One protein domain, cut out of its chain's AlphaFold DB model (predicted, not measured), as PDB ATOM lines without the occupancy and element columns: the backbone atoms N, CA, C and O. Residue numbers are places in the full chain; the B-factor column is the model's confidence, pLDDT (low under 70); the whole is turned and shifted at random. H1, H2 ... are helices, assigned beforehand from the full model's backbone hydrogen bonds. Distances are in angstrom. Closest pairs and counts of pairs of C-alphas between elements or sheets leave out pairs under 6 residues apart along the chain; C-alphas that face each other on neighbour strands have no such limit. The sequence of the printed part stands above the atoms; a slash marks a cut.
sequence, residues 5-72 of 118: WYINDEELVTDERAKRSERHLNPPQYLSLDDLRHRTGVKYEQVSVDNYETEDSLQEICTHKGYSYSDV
ATOM      1  N   TRP A   5     239.580 267.742 266.921       96.62
ATOM      2  CA  TRP A   5     239.587 269.102 267.460       96.62
ATOM      3  C   TRP A   5     240.990 269.506 267.911       96.62
ATOM      4  O   TRP A   5     241.831 268.647 268.167       96.62
ATOM      5  N   TYR A   6     241.226 270.810 268.041       95.12
ATOM      6  CA  TYR A   6     242.423 271.320 268.707       95.12
ATOM      7  C   TYR A   6     242.299 271.192 270.225       95.12
ATOM      8  O   TYR A   6     241.243 271.485 270.802       95.12
ATOM      9  N   ILE A   7     243.392 270.774 270.859       92.25
ATOM     10  CA  ILE A   7     243.488 270.618 272.309       92.25
ATOM     11  C   ILE A   7     244.089 271.865 272.966       92.25
ATOM     12  O   ILE A   7     244.909 272.562 272.370       92.25
ATOM     13  N   ASN A   8     243.688 272.129 274.206       89.06
ATOM     14  CA  ASN A   8     244.364 273.073 275.084       89.06
ATOM     15  C   ASN A   8     245.610 272.404 275.690       89.06
ATOM     16  O   ASN A   8     245.476 271.529 276.546       89.06
ATOM     17  N   ASP A   9     246.795 272.811 275.233       78.88
ATOM     18  CA  ASP A   9     248.098 272.276 275.672       78.88
ATOM     19  C   ASP A   9     248.791 273.188 276.711       78.88
ATOM     20  O   ASP A   9     249.937 272.964 277.089       78.88
ATOM     21  N   GLU A  10     248.117 274.252 277.174       68.50
ATOM     22  CA  GLU A  10     248.692 275.236 278.108       68.50
ATOM     23  C   GLU A  10     248.665 274.779 279.576       68.50
ATOM     24  O   GLU A  10     249.301 275.390 280.439       68.50
ATOM     25  N   GLU A  11     247.970 273.684 279.885       56.88
ATOM     26  CA  GLU A  11     247.971 273.103 281.222       56.88
ATOM     27  C   GLU A  11     249.045 272.019 281.322       56.88
ATOM     28  O   GLU A  11     248.965 270.979 280.669       56.88
ATOM     29  N   LEU A  12     250.036 272.227 282.200       55.84
ATOM     30  CA  LEU A  12     250.868 271.132 282.695       55.84
ATOM     31  C   LEU A  12     249.928 270.049 283.223       55.84
ATOM     32  O   LEU A  12     249.297 270.223 284.271       55.84
ATOM     33  N   VAL A  13     249.844 268.933 282.500       60.47
ATOM     34  CA  VAL A  13     249.026 267.789 282.887       60.47
ATOM     35  C   VAL A  13     249.700 267.098 284.073       60.47
ATOM     36  O   VAL A  13     250.391 266.094 283.944       60.47
ATOM     37  N   THR A  14     249.548 267.697 285.251       61.31
ATOM     38  CA  THR A  14     250.019 267.156 286.533       61.31
ATOM     39  C   THR A  14     249.117 266.025 287.024       61.31
ATOM     40  O   THR A  14     249.546 265.196 287.823       61.31
ATOM     41  N   ASP A  15     247.881 265.965 286.519       71.88
ATOM     42  CA  ASP A  15     246.937 264.880 286.756       71.88
ATOM     43  C   ASP A  15     246.922 263.909 285.566       71.88
ATOM     44  O   ASP A  15     246.460 264.239 284.475       71.88
ATOM     45  N   GLU A  16     247.344 262.664 285.796       74.12
ATOM     46  CA  GLU A  16     247.258 261.556 284.834       74.12
ATOM     47  C   GLU A  16     245.852 261.361 284.237       74.12
ATOM     48  O   GLU A  16     245.697 260.830 283.135       74.12
ATOM     49  N   ARG A  17     244.796 261.780 284.944       77.00
ATOM     50  CA  ARG A  17     243.420 261.730 284.434       77.00
ATOM     51  C   ARG A  17     243.169 262.776 283.358       77.00
ATOM     52  O   ARG A  17     242.418 262.495 282.426       77.00
ATOM     53  N   ALA A  18     243.803 263.941 283.448       80.50
ATOM     54  CA  ALA A  18     243.655 264.994 282.453       80.50
ATOM     55  C   ALA A  18     244.264 264.586 281.098       80.50
ATOM     56  O   ALA A  18     243.677 264.932 280.069       80.50
ATOM     57  N   LYS A  19     245.296 263.717 281.082       85.50
ATOM     58  CA  LYS A  19     245.824 263.070 279.855       85.50
ATOM     59  C   LYS A  19     244.747 262.298 279.077       85.50
ATOM     60  O   LYS A  19     244.891 262.074 277.883       85.50
ATOM     61  N   ARG A  20     243.668 261.877 279.753       88.56
ATOM     62  CA  ARG A  20     242.569 261.064 279.199       88.56
ATOM     63  C   ARG A  20     241.277 261.850 278.980       88.56
ATOM     64  O   ARG A  20     240.246 261.251 278.686       88.56
ATOM     65  N   SER A  21     241.303 263.164 279.178       90.38
ATOM     66  CA  SER A  21     240.153 264.035 278.934       90.38
ATOM     67  C   SER A  21     240.171 264.589 277.506       90.38
ATOM     68  O   SER A  21     241.197 264.547 276.831       90.38
ATOM     69  N   GLU A  22     239.039 265.132 277.046       92.44
ATOM     70  CA  GLU A  22     238.929 265.725 275.703       92.44
ATOM     71  C   GLU A  22     239.831 266.958 275.516       92.44
ATOM     72  O   GLU A  22     240.200 267.268 274.389       92.44
ATOM     73  N   ARG A  23     240.209 267.660 276.598       90.88
ATOM     74  CA  ARG A  23     241.086 268.851 276.567       90.88
ATOM     75  C   ARG A  23     240.661 269.900 275.530       90.88
ATOM     76  O   ARG A  23     241.500 270.500 274.866       90.88
ATOM     77  N   HIS A  24     239.358 270.123 275.363       92.56
ATOM     78  CA  HIS A  24     238.852 271.126 274.427       92.56
ATOM     79  C   HIS A  24     239.386 272.534 274.744       92.56
ATOM     80  O   HIS A  24     239.442 272.943 275.904       92.56
ATOM     81  N   LEU A  25     239.700 273.300 273.696       92.56
ATOM     82  CA  LEU A  25     239.794 274.758 273.790       92.56
ATOM     83  C   LEU A  25     238.451 275.362 274.237       92.56
ATOM     84  O   LEU A  25     237.395 274.739 274.104       92.56
ATOM     85  N   ASN A  26     238.483 276.601 274.728       91.62
ATOM     86  CA  ASN A  26     237.281 277.355 275.071       91.62
ATOM     87  C   ASN A  26     237.206 278.652 274.239       91.62
ATOM     88  O   ASN A  26     237.903 279.614 274.572       91.62
ATOM     89  N   PRO A  27     236.386 278.704 273.169       95.06
ATOM     90  CA  PRO A  27     235.430 277.680 272.719       95.06
ATOM     91  C   PRO A  27     236.087 276.488 271.983       95.06
ATOM     92  O   PRO A  27     237.189 276.644 271.451       95.06
ATOM     93  N   PRO A  28     235.412 275.318 271.888       96.06
ATOM     94  CA  PRO A  28     235.932 274.167 271.150       96.06
ATOM     95  C   PRO A  28     236.155 274.479 269.669       96.06
ATOM     96  O   PRO A  28     235.302 275.087 269.018       96.06
ATOM     97  N   GLN A  29     237.276 274.008 269.122       96.31
ATOM     98  CA  GLN A  29     237.616 274.161 267.708       96.31
ATOM     99  C   GLN A  29     237.697 272.791 267.040       96.31
ATOM    100  O   GLN A  29     238.694 272.086 267.182       96.31
ATOM    101  N   TYR A  30     236.632 272.406 266.339       97.06
ATOM    102  CA  TYR A  30     236.551 271.131 265.628       97.06
ATOM    103  C   TYR A  30     237.175 271.210 264.232       97.06
ATOM    104  O   TYR A  30     237.152 272.257 263.587       97.06
ATOM    105  N   LEU A  31     237.668 270.068 263.759       96.12
ATOM    106  CA  LEU A  31     238.181 269.865 262.409       96.12
ATOM    107  C   LEU A  31     237.279 268.894 261.645       96.12
ATOM    108  O   LEU A  31     236.789 267.907 262.205       96.12
ATOM    109  N   SER A  32     237.089 269.157 260.352       96.06
ATOM    110  CA  SER A  32     236.548 268.152 259.440       96.06
ATOM    111  C   SER A  32     237.589 267.053 259.184       96.06
ATOM    112  O   SER A  32     238.787 267.253 259.395       96.06
ATOM    113  N   LEU A  33     237.156 265.880 258.712       95.38
ATOM    114  CA  LEU A  33     238.091 264.810 258.340       95.38
ATOM    115  C   LEU A  33     238.986 265.210 257.154       95.38
ATOM    116  O   LEU A  33     240.141 264.791 257.098       95.38
ATOM    117  N   ASP A  34     238.479 266.051 256.250       95.62
ATOM    118  CA  ASP A  34     239.258 266.582 255.130       95.62
ATOM    119  C   ASP A  34     240.337 267.558 255.613       95.62
ATOM    120  O   ASP A  34     241.489 267.451 255.188       95.62
ATOM    121  N   ASP A  35     240.004 268.450 256.555       95.75
ATOM    122  CA  ASP A  35     240.987 269.350 257.172       95.75
ATOM    123  C   ASP A  35     242.042 268.566 257.949       95.75
ATOM    124  O   ASP A  35     243.232 268.833 257.795       95.75
ATOM    125  N   LEU A  36     241.627 267.570 258.744       95.75
ATOM    126  CA  LEU A  36     242.544 266.698 259.478       95.75
ATOM    127  C   LEU A  36     243.532 266.028 258.518       95.75
ATOM    128  O   LEU A  36     244.742 266.079 258.742       95.75
ATOM    129  N   ARG A  37     243.031 265.449 257.420       95.56
ATOM    130  CA  ARG A  37     243.864 264.817 256.396       95.56
ATOM    131  C   ARG A  37     244.815 265.809 255.741       95.56
ATOM    132  O   ARG A  37     245.984 265.484 255.563       95.56
ATOM    133  N   HIS A  38     244.340 266.995 255.371       95.44
ATOM    134  CA  HIS A  38     245.179 268.011 254.739       95.44
ATOM    135  C   HIS A  38     246.304 268.474 255.673       95.44
ATOM    136  O   HIS A  38     247.448 268.583 255.243       95.44
ATOM    137  N   ARG A  39     245.982 268.681 256.954       95.25
ATOM    138  CA  ARG A  39     246.873 269.247 257.978       95.25
ATOM    139  C   ARG A  39     247.824 268.266 258.638       95.25
ATOM    140  O   ARG A  39     248.783 268.714 259.247       95.25
ATOM    141  N   THR A  40     247.553 266.964 258.578       95.38
ATOM    142  CA  THR A  40     248.353 265.940 259.285       95.38
ATOM    143  C   THR A  40     248.772 264.770 258.397       95.38
ATOM    144  O   THR A  40     249.661 264.009 258.758       95.38
ATOM    145  N   GLY A  41     248.127 264.589 257.240       94.31
ATOM    146  CA  GLY A  41     248.295 263.413 256.385       94.31
ATOM    147  C   GLY A  41     247.489 262.182 256.822       94.31
ATOM    148  O   GLY A  41     247.418 261.216 256.058       94.31
ATOM    149  N   VAL A  42     246.842 262.209 257.995       95.31
ATOM    150  CA  VAL A  42     246.071 261.071 258.514       95.31
ATOM    151  C   VAL A  42     244.862 260.762 257.635       95.31
ATOM    152  O   VAL A  42     244.170 261.649 257.136       95.31
ATOM    153  N   LYS A  43     244.605 259.468 257.445       93.44
ATOM    154  CA  LYS A  43     243.460 258.949 256.694       93.44
ATOM    155  C   LYS A  43     242.528 258.223 257.653       93.44
ATOM    156  O   LYS A  43     242.981 257.510 258.542       93.44
ATOM    157  N   TYR A  44     241.231 258.393 257.436       94.06
ATOM    158  CA  TYR A  44     240.187 257.680 258.154       94.06
ATOM    159  C   TYR A  44     239.353 256.879 257.162       94.06
ATOM    160  O   TYR A  44     238.925 257.414 256.140       94.06
ATOM    161  N   GLU A  45     239.097 255.619 257.491       90.12
ATOM    162  CA  GLU A  45     238.192 254.744 256.757       90.12
ATOM    163  C   GLU A  45     237.264 254.066 257.777       90.12
ATOM    164  O   GLU A  45     237.702 253.636 258.848       90.12
ATOM    165  N   GLN A  46     235.962 254.030 257.486       88.69
ATOM    166  CA  GLN A  46     234.989 253.362 258.347       88.69
ATOM    167  C   GLN A  46     234.881 251.894 257.938       88.69
ATOM    168  O   GLN A  46     234.514 251.598 256.804       88.69
ATOM    169  N   VAL A  47     235.150 250.992 258.879       87.12
ATOM    170  CA  VAL A  47     235.104 249.538 258.672       87.12
ATOM    171  C   VAL A  47     234.107 248.919 259.652       87.12
ATOM    172  O   VAL A  47     234.021 249.343 260.807       87.12
ATOM    173  N   SER A  48     233.330 247.941 259.184       85.69
ATOM    174  CA  SER A  48     232.449 247.131 260.030       85.69
ATOM    175  C   SER A  48     233.294 246.254 260.953       85.69
ATOM    176  O   SER A  48     234.140 245.495 260.486       85.69
ATOM    177  N   VAL A  49     233.090 246.359 262.268       86.56
ATOM    178  CA  VAL A  49     233.872 245.594 263.258       86.56
ATOM    179  C   VAL A  49     233.191 244.306 263.710       86.56
ATOM    180  O   VAL A  49     233.844 243.472 264.329       86.56
ATOM    181  N   ASP A  50     231.908 244.109 263.399       83.19
ATOM    182  CA  ASP A  50     231.163 242.930 263.863       83.19
ATOM    183  C   ASP A  50     231.662 241.636 263.199       83.19
ATOM    184  O   ASP A  50     231.665 240.582 263.829       83.19
ATOM    185  N   ASN A  51     232.145 241.736 261.956       77.31
ATOM    186  CA  ASN A  51     232.631 240.615 261.151       77.31
ATOM    187  C   ASN A  51     233.984 240.922 260.481       77.31
ATOM    188  O   ASN A  51     234.268 240.404 259.408       77.31
ATOM    189  N   TYR A  52     234.829 241.771 261.079       77.88
ATOM    190  CA  TYR A  52     236.070 242.252 260.439       77.88
ATOM    191  C   TYR A  52     237.057 241.140 260.024       77.88
ATOM    192  O   TYR A  52     237.897 241.366 259.159       77.88
ATOM    193  N   GLU A  53     236.965 239.951 260.629       72.56
ATOM    194  CA  GLU A  53     237.797 238.781 260.300       72.56
ATOM    195  C   GLU A  53     237.316 238.024 259.054       72.56
ATOM    196  O   GLU A  53     238.079 237.267 258.458       72.56
ATOM    197  N   THR A  54     236.044 238.183 258.689       68.56
ATOM    198  CA  THR A  54     235.387 237.430 257.612       68.56
ATOM    199  C   THR A  54     234.832 238.320 256.508       68.56
ATOM    200  O   THR A  54     234.516 237.814 255.434       68.56
ATOM    201  N   GLU A  55     234.704 239.626 256.747       68.56
ATOM    202  CA  GLU A  55     234.293 240.589 255.737       68.56
ATOM    203  C   GLU A  55     235.452 240.972 254.820       68.56
ATOM    204  O   GLU A  55     236.527 241.387 255.258       68.56
ATOM    205  N   ASP A  56     235.164 240.939 253.521       72.94
ATOM    206  CA  ASP A  56     236.096 241.334 252.469       72.94
ATOM    207  C   ASP A  56     236.563 242.790 252.623       72.94
ATOM    208  O   ASP A  56     237.659 243.120 252.193       72.94
ATOM    209  N   SER A  57     235.800 243.661 253.295       78.88
ATOM    210  CA  SER A  57     236.100 245.097 253.383       78.88
ATOM    211  C   SER A  57     237.456 245.406 254.035       78.88
ATOM    212  O   SER A  57     238.229 246.198 253.494       78.88
ATOM    213  N   LEU A  58     237.803 244.760 255.156       85.94
ATOM    214  CA  LEU A  58     239.124 244.934 255.770       85.94
ATOM    215  C   LEU A  58     240.215 244.254 254.934       85.94
ATOM    216  O   LEU A  58     241.293 244.819 254.749       85.94
ATOM    217  N   GLN A  59     239.930 243.064 254.401       85.00
ATOM    218  CA  GLN A  59     240.879 242.308 253.586       85.00
ATOM    219  C   GLN A  59     241.240 243.051 252.290       85.00
ATOM    220  O   GLN A  59     242.406 243.058 251.886       85.00
ATOM    221  N   GLU A  60     240.275 243.711 251.654       87.25
ATOM    222  CA  GLU A  60     240.450 244.564 250.479       87.25
ATOM    223  C   GLU A  60     241.331 245.770 250.802       87.25
ATOM    224  O   GLU A  60     242.282 246.039 250.066       87.25
ATOM    225  N   ILE A  61     241.078 246.453 251.928       88.38
ATOM    226  CA  ILE A  61     241.910 247.574 252.390       88.38
ATOM    227  C   ILE A  61     243.344 247.097 252.620       88.38
ATOM    228  O   ILE A  61     244.280 247.681 252.070       88.38
ATOM    229  N   CYS A  62     243.529 246.012 253.377       89.88
ATOM    230  CA  CYS A  62     244.848 245.453 253.656       89.88
ATOM    231  C   CYS A  62     245.573 245.051 252.366       89.88
ATOM    232  O   CYS A  62     246.735 245.402 252.182       89.88
ATOM    233  N   THR A  63     244.881 244.396 251.432       90.31
ATOM    234  CA  THR A  63     245.458 243.977 250.146       90.31
ATOM    235  C   THR A  63     245.860 245.178 249.292       90.31
ATOM    236  O   THR A  63     246.977 245.226 248.782       90.31
ATOM    237  N   HIS A  64     244.985 246.177 249.163       90.62
ATOM    238  CA  HIS A  64     245.239 247.371 248.360       90.62
ATOM    239  C   HIS A  64     246.372 248.236 248.936       90.62
ATOM    240  O   HIS A  64     247.148 248.824 248.184       90.62
ATOM    241  N   LYS A  65     246.475 248.332 250.267       90.31
ATOM    242  CA  LYS A  65     247.511 249.122 250.955       90.31
ATOM    243  C   LYS A  65     248.802 248.332 251.202       90.31
ATOM    244  O   LYS A  65     249.808 248.932 251.562       90.31
ATOM    245  N   GLY A  66     248.786 247.013 251.003       92.62
ATOM    246  CA  GLY A  66     249.930 246.132 251.248       92.62
ATOM    247  C   GLY A  66     250.169 245.803 252.727       92.62
ATOM    248  O   GLY A  66     251.288 245.458 253.097       92.62
ATOM    249  N   TYR A  67     249.145 245.895 253.581       91.50
ATOM    250  CA  TYR A  67     249.233 245.505 254.988       91.50
ATOM    251  C   TYR A  67     249.222 243.977 255.105       91.50
ATOM    252  O   TYR A  67     248.180 243.332 255.015       91.50
ATOM    253  N   SER A  68     250.403 243.387 255.280       91.56
ATOM    254  CA  SER A  68     250.592 241.931 255.319       91.56
ATOM    255  C   SER A  68     250.639 241.337 256.729       91.56
ATOM    256  O   SER A  68     250.807 240.128 256.874       91.56
ATOM    257  N   TYR A  69     250.566 242.173 257.766       90.88
ATOM    258  CA  TYR A  69     250.652 241.750 259.159       90.88
ATOM    259  C   TYR A  69     249.671 242.534 260.027       90.88
ATOM    260  O   TYR A  69     249.501 243.739 259.847       90.88
ATOM    261  N   SER A  70     249.061 241.841 260.983       91.00
ATOM    262  CA  SER A  70     248.153 242.418 261.970       91.00
ATOM    263  C   SER A  70     248.207 241.620 263.265       91.00
ATOM    264  O   SER A  70     248.339 240.394 263.242       91.00
ATOM    265  N   ASP A  71     248.016 242.304 264.380       92.88
ATOM    266  CA  ASP A  71     247.789 241.726 265.695       92.88
ATOM    267  C   ASP A  71     246.600 242.415 266.388       92.88
ATOM    268  O   ASP A  71     246.029 243.385 265.885       92.88
ATOM    269  N   VAL A  72     246.183 241.873 267.536       92.81
ATOM    270  CA  VAL A  72     245.106 242.447 268.351       92.81
ATOM    271  C   VAL A  72     245.664 242.806 269.719       92.81
ATOM    272  O   VAL A  72     246.120 241.941 270.468       92.81
TER     273      VAL A  72
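Overview. This is residues 5 to 72 of the 118 residues of the protein "Hypothetical protein" of Oppiella nova (UniProt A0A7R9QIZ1). The model has little regular structure: a long, open chain with a loop of unnamed residues, 5 to 32, at one end, the short helix H1 in the stretch after it, and the short helix H2 at the far end. A long link, residues 41 to 55, joins the two helices, and residues 12 to 20 of the loop stick out. The printed part has 68 residues, with two named helices, H1 then H2, and no named strand; the class is all helix, with under half of the residues in named elements. It is extended, with a radius of gyration of the C-alphas of 17.3 A, and spans 44 by 28 by 20 A.

Along the chain. The printed part begins at Trp 5, C-alpha at (239.587, 269.102, 267.460). H1 is residues 33 to 40, 10.4 A long from first to last C-alpha, and begins at C-alpha 33 (238.091, 264.810, 258.340). H2 is residues 56 to 65, 13.9 A long, and ends at C-alpha 65 (247.511, 249.122, 250.955).

Arrangement. H1 and H2 are apart, with no C-alpha of the one within 8 A of the other. In both helices every O i to N i+4 pair is within hydrogen-bond range.

Size, cuts and confidence. The C-alphas farthest apart, those of Glu 10 and Thr 54, are 45.0 A from each other. The printed part has no cut. The pLDDT is under 70 at residues 10 to 14 and 54 to 55.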